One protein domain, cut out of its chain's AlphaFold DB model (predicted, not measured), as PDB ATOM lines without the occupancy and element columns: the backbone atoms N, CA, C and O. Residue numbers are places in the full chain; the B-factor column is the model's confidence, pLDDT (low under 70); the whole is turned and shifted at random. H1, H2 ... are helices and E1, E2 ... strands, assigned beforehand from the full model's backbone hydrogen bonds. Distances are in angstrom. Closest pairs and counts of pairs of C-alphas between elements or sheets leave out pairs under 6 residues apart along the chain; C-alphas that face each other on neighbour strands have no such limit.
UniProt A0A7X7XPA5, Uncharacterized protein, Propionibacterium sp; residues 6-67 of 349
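What this domain is: This is residues 6 to 67 of the 349 residues of an uncharacterized protein of Propionibacterium sp (UniProt A0A7X7XPA5). One helix, H1, covers one face of a small parallel sheet, E1 E2 E3, in two layers; residues 60 to 67, with H3, stick out. The printed part has 62 residues, in order E1 H1 E2 E3 H2 H3, class mixed. It is compact, radius of gyration of the C-alphas 11.4 A, spanning 33 by 22 by 19 A.

Where its parts are: Find E1, residues 6 to 8, 6.5 A, from C-alpha 6 at (21.378, -29.866, -44.890). H1, residues 13 to 26, runs 19.8 A; E2, residues 31 to 36, 16.1 A; E3, residues 51 to 55, 13.4 A. H2, residues 56 to 59, is 5.2 A; H3, residues 63 to 66, 5.0 A, ends at (35.244, -38.191, -30.700).

How they stand to each other: Beside E2, N 8 and O 33 toward E1, 2.9 A, and N 36 and O 54 toward E3, 3.0 A, are within hydrogen-bond range. E1, H1, E2 form a strand-helix-strand unit, parallel neighbours with a helix between, crossover right-handed. H1 lies over E2, height over the sheet 7.9 A; their closest C-alphas, Thr 20 and Gly 34, are 5.4 A apart. H1 has every O i to N i+4 pair within range; H2 and H3 are too short for one. H2 only grazes the sheet with residues 56 to 59.

The domain as a whole: The farthest C-alphas, Ala 26 and Glu 67, are 33.8 A apart. The printed part has no cut; E2 to E3 is a long link, where pLDDT is under 70 at residues 47 to 50.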
ATOM      1  N   VAL A   6      21.374 -28.735 -43.955       86.94
ATOM      2  CA  VAL A   6      21.378 -29.866 -44.890       86.94
ATOM      3  C   VAL A   6      22.794 -30.410 -45.007       86.94
ATOM      4  O   VAL A   6      23.712 -29.667 -45.345       86.94
ATOM      5  N   TYR A   7      22.971 -31.700 -44.729       88.69
ATOM      6  CA  TYR A   7      24.240 -32.396 -44.925       88.69
ATOM      7  C   TYR A   7      24.188 -33.188 -46.229       88.69
ATOM      8  O   TYR A   7      23.257 -33.962 -46.444       88.69
ATOM      9  N   VAL A   8      25.190 -33.003 -47.083       89.75
ATOM     10  CA  VAL A   8      25.309 -33.683 -48.372       89.75
ATOM     11  C   VAL A   8      26.534 -34.588 -48.329       89.75
ATOM     12  O   VAL A   8      27.639 -34.146 -48.012       89.75
ATOM     13  N   THR A   9      26.336 -35.870 -48.628       88.69
ATOM     14  CA  THR A   9      27.410 -36.866 -48.668       88.69
ATOM     15  C   THR A   9      27.098 -37.931 -49.706       88.69
ATOM     16  O   THR A   9      26.022 -38.522 -49.703       88.69
ATOM     17  N   TYR A  10      28.063 -38.192 -50.579       84.62
ATOM     18  CA  TYR A  10      28.055 -39.284 -51.544       84.62
ATOM     19  C   TYR A  10      29.376 -40.060 -51.446       84.62
ATOM     20  O   TYR A  10      30.381 -39.516 -50.970       84.62
ATOM     21  N   PRO A  11      29.409 -41.328 -51.900       82.19
ATOM     22  CA  PRO A  11      30.664 -42.060 -52.054       82.19
ATOM     23  C   PRO A  11      31.658 -41.309 -52.951       82.19
ATOM     24  O   PRO A  11      32.842 -41.253 -52.632       82.19
ATOM     25  N   ASP A  12      31.159 -40.681 -54.020       86.88
ATOM     26  CA  ASP A  12      31.930 -39.793 -54.889       86.88
ATOM     27  C   ASP A  12      31.910 -38.347 -54.356       86.88
ATOM     28  O   ASP A  12      30.862 -37.704 -54.208       86.88
ATOM     29  N   VAL A  13      33.098 -37.822 -54.062       86.88
ATOM     30  CA  VAL A  13      33.292 -36.468 -53.535       86.88
ATOM     31  C   VAL A  13      32.932 -35.399 -54.570       86.88
ATOM     32  O   VAL A  13      32.370 -34.372 -54.191       86.88
ATOM     33  N   ALA A  14      33.169 -35.636 -55.863       86.50
ATOM     34  CA  ALA A  14      32.811 -34.679 -56.909       86.50
ATOM     35  C   ALA A  14      31.287 -34.500 -56.994       86.50
ATOM     36  O   ALA A  14      30.792 -33.376 -57.100       86.50
ATOM     37  N   VAL A  15      30.537 -35.600 -56.849       90.00
ATOM     38  CA  VAL A  15      29.069 -35.566 -56.750       90.00
ATOM     39  C   VAL A  15      28.636 -34.823 -55.490       90.00
ATOM     40  O   VAL A  15      27.746 -33.977 -55.556       90.00
ATOM     41  N   THR A  16      29.295 -35.078 -54.354       90.31
ATOM     42  CA  THR A  16      29.003 -34.367 -53.099       90.31
ATOM     43  C   THR A  16      29.110 -32.857 -53.273       90.31
ATOM     44  O   THR A  16      28.185 -32.143 -52.897       90.31
ATOM     45  N   VAL A  17      30.197 -32.365 -53.871       88.94
ATOM     46  CA  VAL A  17      30.411 -30.931 -54.111       88.94
ATOM     47  C   VAL A  17      29.321 -30.354 -55.016       88.94
ATOM     48  O   VAL A  17      28.675 -29.380 -54.635       88.94
ATOM     49  N   ALA A  18      29.058 -30.983 -56.166       89.19
ATOM     50  CA  ALA A  18      28.063 -30.494 -57.121       89.19
ATOM     51  C   ALA A  18      26.650 -30.424 -56.513       89.19
ATOM     52  O   ALA A  18      25.955 -29.417 -56.658       89.19
ATOM     53  N   VAL A  19      26.240 -31.466 -55.782       90.25
ATOM     54  CA  VAL A  19      24.931 -31.502 -55.111       90.25
ATOM     55  C   VAL A  19      24.875 -30.497 -53.961       90.25
ATOM     56  O   VAL A  19      23.843 -29.864 -53.765       90.25
ATOM     57  N   THR A  20      25.975 -30.292 -53.231       91.38
ATOM     58  CA  THR A  20      26.049 -29.275 -52.166       91.38
ATOM     59  C   THR A  20      25.741 -27.884 -52.723       91.38
ATOM     60  O   THR A  20      24.898 -27.187 -52.159       91.38
ATOM     61  N   SER A  21      26.360 -27.496 -53.844       87.94
ATOM     62  CA  SER A  21      26.072 -26.218 -54.512       87.94
ATOM     63  C   SER A  21      24.613 -26.122 -54.951       87.94
ATOM     64  O   SER A  21      23.934 -25.152 -54.624       87.94
ATOM     65  N   ALA A  22      24.109 -27.155 -55.633       89.44
ATOM     66  CA  ALA A  22      22.744 -27.161 -56.150       89.44
ATOM     67  C   ALA A  22      21.694 -27.034 -55.033       89.44
ATOM     68  O   ALA A  22      20.720 -26.298 -55.169       89.44
ATOM     69  N   VAL A  23      21.897 -27.714 -53.900       89.31
ATOM     70  CA  VAL A  23      21.003 -27.616 -52.736       89.31
ATOM     71  C   VAL A  23      21.069 -26.226 -52.107       89.31
ATOM     72  O   VAL A  23      20.034 -25.692 -51.715       89.31
ATOM     73  N   ALA A  24      22.256 -25.628 -52.016       88.94
ATOM     74  CA  ALA A  24      22.424 -24.284 -51.469       88.94
ATOM     75  C   ALA A  24      21.733 -23.202 -52.305       88.94
ATOM     76  O   ALA A  24      21.211 -22.239 -51.748       88.94
ATOM     77  N   GLU A  25      21.700 -23.372 -53.625       87.75
ATOM     78  CA  GLU A  25      20.972 -22.486 -54.536       87.75
ATOM     79  C   GLU A  25      19.456 -22.718 -54.484       87.75
ATOM     80  O   GLU A  25      18.683 -21.764 -54.531       87.75
ATOM     81  N   ALA A  26      19.023 -23.976 -54.374       88.75
ATOM     82  CA  ALA A  26      17.609 -24.337 -54.420       88.75
ATOM     83  C   ALA A  26      16.863 -24.106 -53.095       88.75
ATOM     84  O   ALA A  26      15.649 -23.897 -53.103       88.75
ATOM     85  N   VAL A  27      17.556 -24.184 -51.954       86.31
ATOM     86  CA  VAL A  27      16.930 -24.116 -50.628       86.31
ATOM     87  C   VAL A  27      17.302 -22.812 -49.935       86.31
ATOM     88  O   VAL A  27      18.312 -22.706 -49.238       86.31
ATOM     89  N   GLU A  28      16.436 -21.813 -50.086       83.81
ATOM     90  CA  GLU A  28      16.625 -20.506 -49.462       83.81
ATOM     91  C   GLU A  28      16.808 -20.605 -47.940       83.81
ATOM     92  O   GLU A  28      16.093 -21.322 -47.235       83.81
ATOM     93  N   ASN A  29      17.751 -19.816 -47.416       84.12
ATOM     94  CA  ASN A  29      18.090 -19.720 -45.992       84.12
ATOM     95  C   ASN A  29      18.617 -21.019 -45.349       84.12
ATOM     96  O   ASN A  29      18.797 -21.046 -44.128       84.12
ATOM     97  N   ALA A  30      18.875 -22.080 -46.120       86.06
ATOM     98  CA  ALA A  30      19.473 -23.297 -45.592       86.06
ATOM     99  C   ALA A  30      20.973 -23.129 -45.324       86.06
ATOM    100  O   ALA A  30      21.702 -22.476 -46.066       86.06
ATOM    101  N   ARG A  31      21.455 -23.787 -44.268       88.94
ATOM    102  CA  ARG A  31      22.886 -23.996 -44.039       88.94
ATOM    103  C   ARG A  31      23.283 -25.322 -44.678       88.94
ATOM    104  O   ARG A  31      23.011 -26.373 -44.101       88.94
ATOM    105  N   VAL A  32      23.923 -25.285 -45.842       90.88
ATOM    106  CA  VAL A  32      24.300 -26.503 -46.578       90.88
ATOM    107  C   VAL A  32      25.757 -26.872 -46.312       90.88
ATOM    108  O   VAL A  32      26.650 -26.028 -46.404       90.88
ATOM    109  N   ILE A  33      25.991 -28.130 -45.936       91.62
ATOM    110  CA  ILE A  33      27.298 -28.661 -45.548       91.62
ATOM    111  C   ILE A  33      27.625 -29.895 -46.396       91.62
ATOM    112  O   ILE A  33      26.961 -30.923 -46.270       91.62
ATOM    113  N   GLY A  34      28.662 -29.810 -47.230       90.94
ATOM    114  CA  GLY A  34      29.170 -30.926 -48.033       90.94
ATOM    115  C   GLY A  34      30.322 -31.651 -47.338       90.94
ATOM    116  O   GLY A  34      31.302 -31.017 -46.943       90.94
ATOM    117  N   LEU A  35      30.224 -32.974 -47.188       90.75
ATOM    118  CA  LEU A  35      31.260 -33.792 -46.551       90.75
ATOM    119  C   LEU A  35      32.242 -34.348 -47.591       90.75
ATOM    120  O   LEU A  35      31.914 -35.260 -48.347       90.75
ATOM    121  N   VAL A  36      33.472 -33.842 -47.590       89.31
ATOM    122  CA  VAL A  36      34.508 -34.190 -48.577       89.31
ATOM    123  C   VAL A  36      35.737 -34.791 -47.899       89.31
ATOM    124  O   VAL A  36      35.917 -34.647 -46.693       89.31
ATOM    125  N   ASP A  37      36.617 -35.459 -48.640       85.69
ATOM    126  CA  ASP A  37      37.834 -36.028 -48.040       85.69
ATOM    127  C   ASP A  37      38.783 -34.928 -47.530       85.69
ATOM    128  O   ASP A  37      39.268 -34.980 -46.396       85.69
ATOM    129  N   ASN A  38      38.984 -33.882 -48.333       83.25
ATOM    130  CA  ASN A  38      39.797 -32.713 -48.008       83.25
ATOM    131  C   ASN A  38      39.124 -31.449 -48.557       83.25
ATOM    132  O   ASN A  38      39.053 -31.263 -49.767       83.25
ATOM    133  N   ASP A  39      38.634 -30.586 -47.676       79.88
ATOM    134  CA  ASP A  39      37.947 -29.339 -48.022       79.88
ATOM    135  C   ASP A  39      38.859 -28.334 -48.728       79.88
ATOM    136  O   ASP A  39      38.429 -27.699 -49.689       79.88
ATOM    137  N   GLY A  40      40.139 -28.265 -48.357       81.88
ATOM    138  CA  GLY A  40      41.121 -27.410 -49.029       81.88
ATOM    139  C   GLY A  40      41.318 -27.736 -50.515       81.88
ATOM    140  O   GLY A  40      41.689 -26.858 -51.284       81.88
ATOM    141  N   THR A  41      41.036 -28.973 -50.944       83.19
ATOM    142  CA  THR A  41      41.106 -29.369 -52.368       83.19
ATOM    143  C   THR A  41      39.948 -28.804 -53.195       83.19
ATOM    144  O   THR A  41      40.076 -28.643 -54.403       83.19
ATOM    145  N   TRP A  42      38.826 -28.490 -52.550       81.31
ATOM    146  CA  TRP A  42      37.567 -28.124 -53.205       81.31
ATOM    147  C   TRP A  42      37.106 -26.705 -52.851       81.31
ATOM    148  O   TRP A  42      36.013 -26.302 -53.241       81.31
ATOM    149  N   LEU A  43      37.923 -25.938 -52.124       72.81
ATOM    150  CA  LEU A  43      37.547 -24.635 -51.569       72.81
ATOM    151  C   LEU A  43      37.027 -23.657 -52.639       72.81
ATOM    152  O   LEU A  43      36.074 -22.929 -52.384       72.81
ATOM    153  N   ASP A  44      37.599 -23.704 -53.845       77.44
ATOM    154  CA  ASP A  44      37.260 -22.807 -54.959       77.44
ATOM    155  C   ASP A  44      36.059 -23.284 -55.800       77.44
ATOM    156  O   ASP A  44      35.669 -22.628 -56.765       77.44
ATOM    157  N   THR A  45      35.471 -24.438 -55.469       76.69
ATOM    158  CA  THR A  45      34.393 -25.060 -56.266       76.69
ATOM    159  C   THR A  45      32.986 -24.772 -55.746       76.69
ATOM    160  O   THR A  45      32.000 -25.107 -56.401       76.69
ATOM    161  N   VAL A  46      32.880 -24.123 -54.587       74.19
ATOM    162  CA  VAL A  46      31.618 -23.762 -53.933       74.19
ATOM    163  C   VAL A  46      31.711 -22.339 -53.426       74.19
ATOM    164  O   VAL A  46      32.700 -21.954 -52.810       74.19
ATOM    165  N   THR A  47      30.649 -21.568 -53.623       68.06
ATOM    166  CA  THR A  47      30.559 -20.214 -53.077       68.06
ATOM    167  C   THR A  47      30.352 -20.288 -51.555       68.06
ATOM    168  O   THR A  47      29.286 -20.741 -51.118       68.06
ATOM    169  N   PRO A  48      31.298 -19.811 -50.715       60.94
ATOM    170  CA  PRO A  48      31.242 -20.005 -49.259       60.94
ATOM    171  C   PRO A  48      30.040 -19.346 -48.568       60.94
ATOM    172  O   PRO A  48      29.685 -19.708 -47.448       60.94
ATOM    173  N   SER A  49      29.411 -18.359 -49.218       65.19
ATOM    174  CA  SER A  49      28.206 -17.687 -48.719       65.19
ATOM    175  C   SER A  49      26.935 -18.529 -48.854       65.19
ATOM    176  O   SER A  49      25.938 -18.197 -48.220       65.19
ATOM    177  N   ALA A  50      26.959 -19.582 -49.675       68.75
ATOM    178  CA  ALA A  50      25.819 -20.460 -49.937       68.75
ATOM    179  C   ALA A  50      26.025 -21.861 -49.329       68.75
ATOM    180  O   ALA A  50      25.087 -22.458 -48.805       68.75
ATOM    181  N   ALA A  51      27.261 -22.369 -49.328       83.31
ATOM    182  CA  ALA A  51      27.591 -23.701 -48.830       83.31
ATOM    183  C   ALA A  51      28.944 -23.741 -48.115       83.31
ATOM    184  O   ALA A  51      29.858 -22.981 -48.430       83.31
ATOM    185  N   ARG A  52      29.102 -24.686 -47.186       88.69
ATOM    186  CA  ARG A  52      30.375 -24.982 -46.520       88.69
ATOM    187  C   ARG A  52      30.810 -26.408 -46.836       88.69
ATOM    188  O   ARG A  52      30.021 -27.333 -46.683       88.69
ATOM    189  N   LEU A  53      32.075 -26.609 -47.191       89.06
ATOM    190  CA  LEU A  53      32.668 -27.947 -47.187       89.06
ATOM    191  C   LEU A  53      33.315 -28.223 -45.839       89.06
ATOM    192  O   LEU A  53      33.874 -27.326 -45.205       89.06
ATOM    193  N   VAL A  54      33.213 -29.468 -45.396       89.44
ATOM    194  CA  VAL A  54      33.882 -29.963 -44.196       89.44
ATOM    195  C   VAL A  54      34.660 -31.210 -44.587       89.44
ATOM    196  O   VAL A  54      34.104 -32.139 -45.176       89.44
ATOM    197  N   SER A  55      35.953 -31.234 -44.261       88.56
ATOM    198  CA  SER A  55      36.757 -32.446 -44.415       88.56
ATOM    199  C   SER A  55      36.299 -33.525 -43.430       88.56
ATOM    200  O   SER A  55      36.177 -33.271 -42.230       88.56
ATOM    201  N   ARG A  56      36.148 -34.765 -43.909       84.38
ATOM    202  CA  ARG A  56      35.933 -35.964 -43.077       84.38
ATOM    203  C   ARG A  56      36.988 -36.079 -41.984       84.38
ATOM    204  O   ARG A  56      36.660 -36.378 -40.843       84.38
ATOM    205  N   ARG A  57      38.252 -35.809 -42.319       83.06
ATOM    206  CA  ARG A  57      39.358 -35.849 -41.357       83.06
ATOM    207  C   ARG A  57      39.209 -34.771 -40.288       83.06
ATOM    208  O   ARG A  57      39.475 -35.061 -39.129       83.06
ATOM    209  N   ALA A  58      38.818 -33.556 -40.672       83.69
ATOM    210  CA  ALA A  58      38.598 -32.473 -39.719       83.69
ATOM    211  C   ALA A  58      37.458 -32.826 -38.758       83.69
ATOM    212  O   ALA A  58      37.665 -32.784 -37.551       83.69
ATOM    213  N   LEU A  59      36.322 -33.291 -39.290       83.06
ATOM    214  CA  LEU A  59      35.173 -33.728 -38.498       83.06
ATOM    215  C   LEU A  59      35.556 -34.839 -37.508       83.06
ATOM    216  O   LEU A  59      35.294 -34.734 -36.319       83.06
ATOM    217  N   LEU A  60      36.251 -35.880 -37.975       81.12
ATOM    218  CA  LEU A  60      36.695 -36.994 -37.127       81.12
ATOM    219  C   LEU A  60      37.809 -36.619 -36.134       81.12
ATOM    220  O   LEU A  60      38.160 -37.440 -35.291       81.12
ATOM    221  N   ALA A  61      38.384 -35.419 -36.230       84.12
ATOM    222  CA  ALA A  61      39.366 -34.899 -35.281       84.12
ATOM    223  C   ALA A  61      38.757 -33.910 -34.271       84.12
ATOM    224  O   ALA A  61      39.446 -33.515 -33.329       84.12
ATOM    225  N   GLU A  62      37.494 -33.502 -34.441       85.56
ATOM    226  CA  GLU A  62      36.815 -32.637 -33.482       85.56
ATOM    227  C   GLU A  62      36.563 -33.407 -32.174       85.56
ATOM    228  O   GLU A  62      35.935 -34.470 -32.204       85.56
ATOM    229  N   PRO A  63      36.990 -32.888 -31.003       84.81
ATOM    230  CA  PRO A  63      36.768 -33.562 -29.722       84.81
ATOM    231  C   PRO A  63      35.296 -33.913 -29.483       84.81
ATOM    232  O   PRO A  63      34.990 -35.028 -29.078       84.81
ATOM    233  N   ALA A  64      34.377 -33.013 -29.847       83.56
ATOM    234  CA  ALA A  64      32.939 -33.247 -29.731       83.56
ATOM    235  C   ALA A  64      32.446 -34.435 -30.579       83.56
ATOM    236  O   ALA A  64      31.499 -35.108 -30.185       83.56
ATOM    237  N   THR A  65      33.074 -34.708 -31.728       79.88
ATOM    238  CA  THR A  65      32.780 -35.889 -32.555       79.88
ATOM    239  C   THR A  65      33.384 -37.155 -31.954       79.88
ATOM    240  O   THR A  65      32.747 -38.205 -31.977       79.88
ATOM    241  N   LEU A  66      34.585 -37.068 -31.378       78.19
ATOM    242  CA  LEU A  66      35.244 -38.191 -30.700       78.19
ATOM    243  C   LEU A  66      34.535 -38.606 -29.403       78.19
ATOM    244  O   LEU A  66      34.597 -39.770 -29.015       78.19
ATOM    245  N   GLU A  67      33.858 -37.668 -28.745       83.50
ATOM    246  CA  GLU A  67      33.050 -37.896 -27.543       83.50
ATOM    247  C   GLU A  67      31.655 -38.474 -27.839       83.50
ATOM    248  O   GLU A  67      30.907 -38.777 -26.905       83.50
TER     249      GLU A  67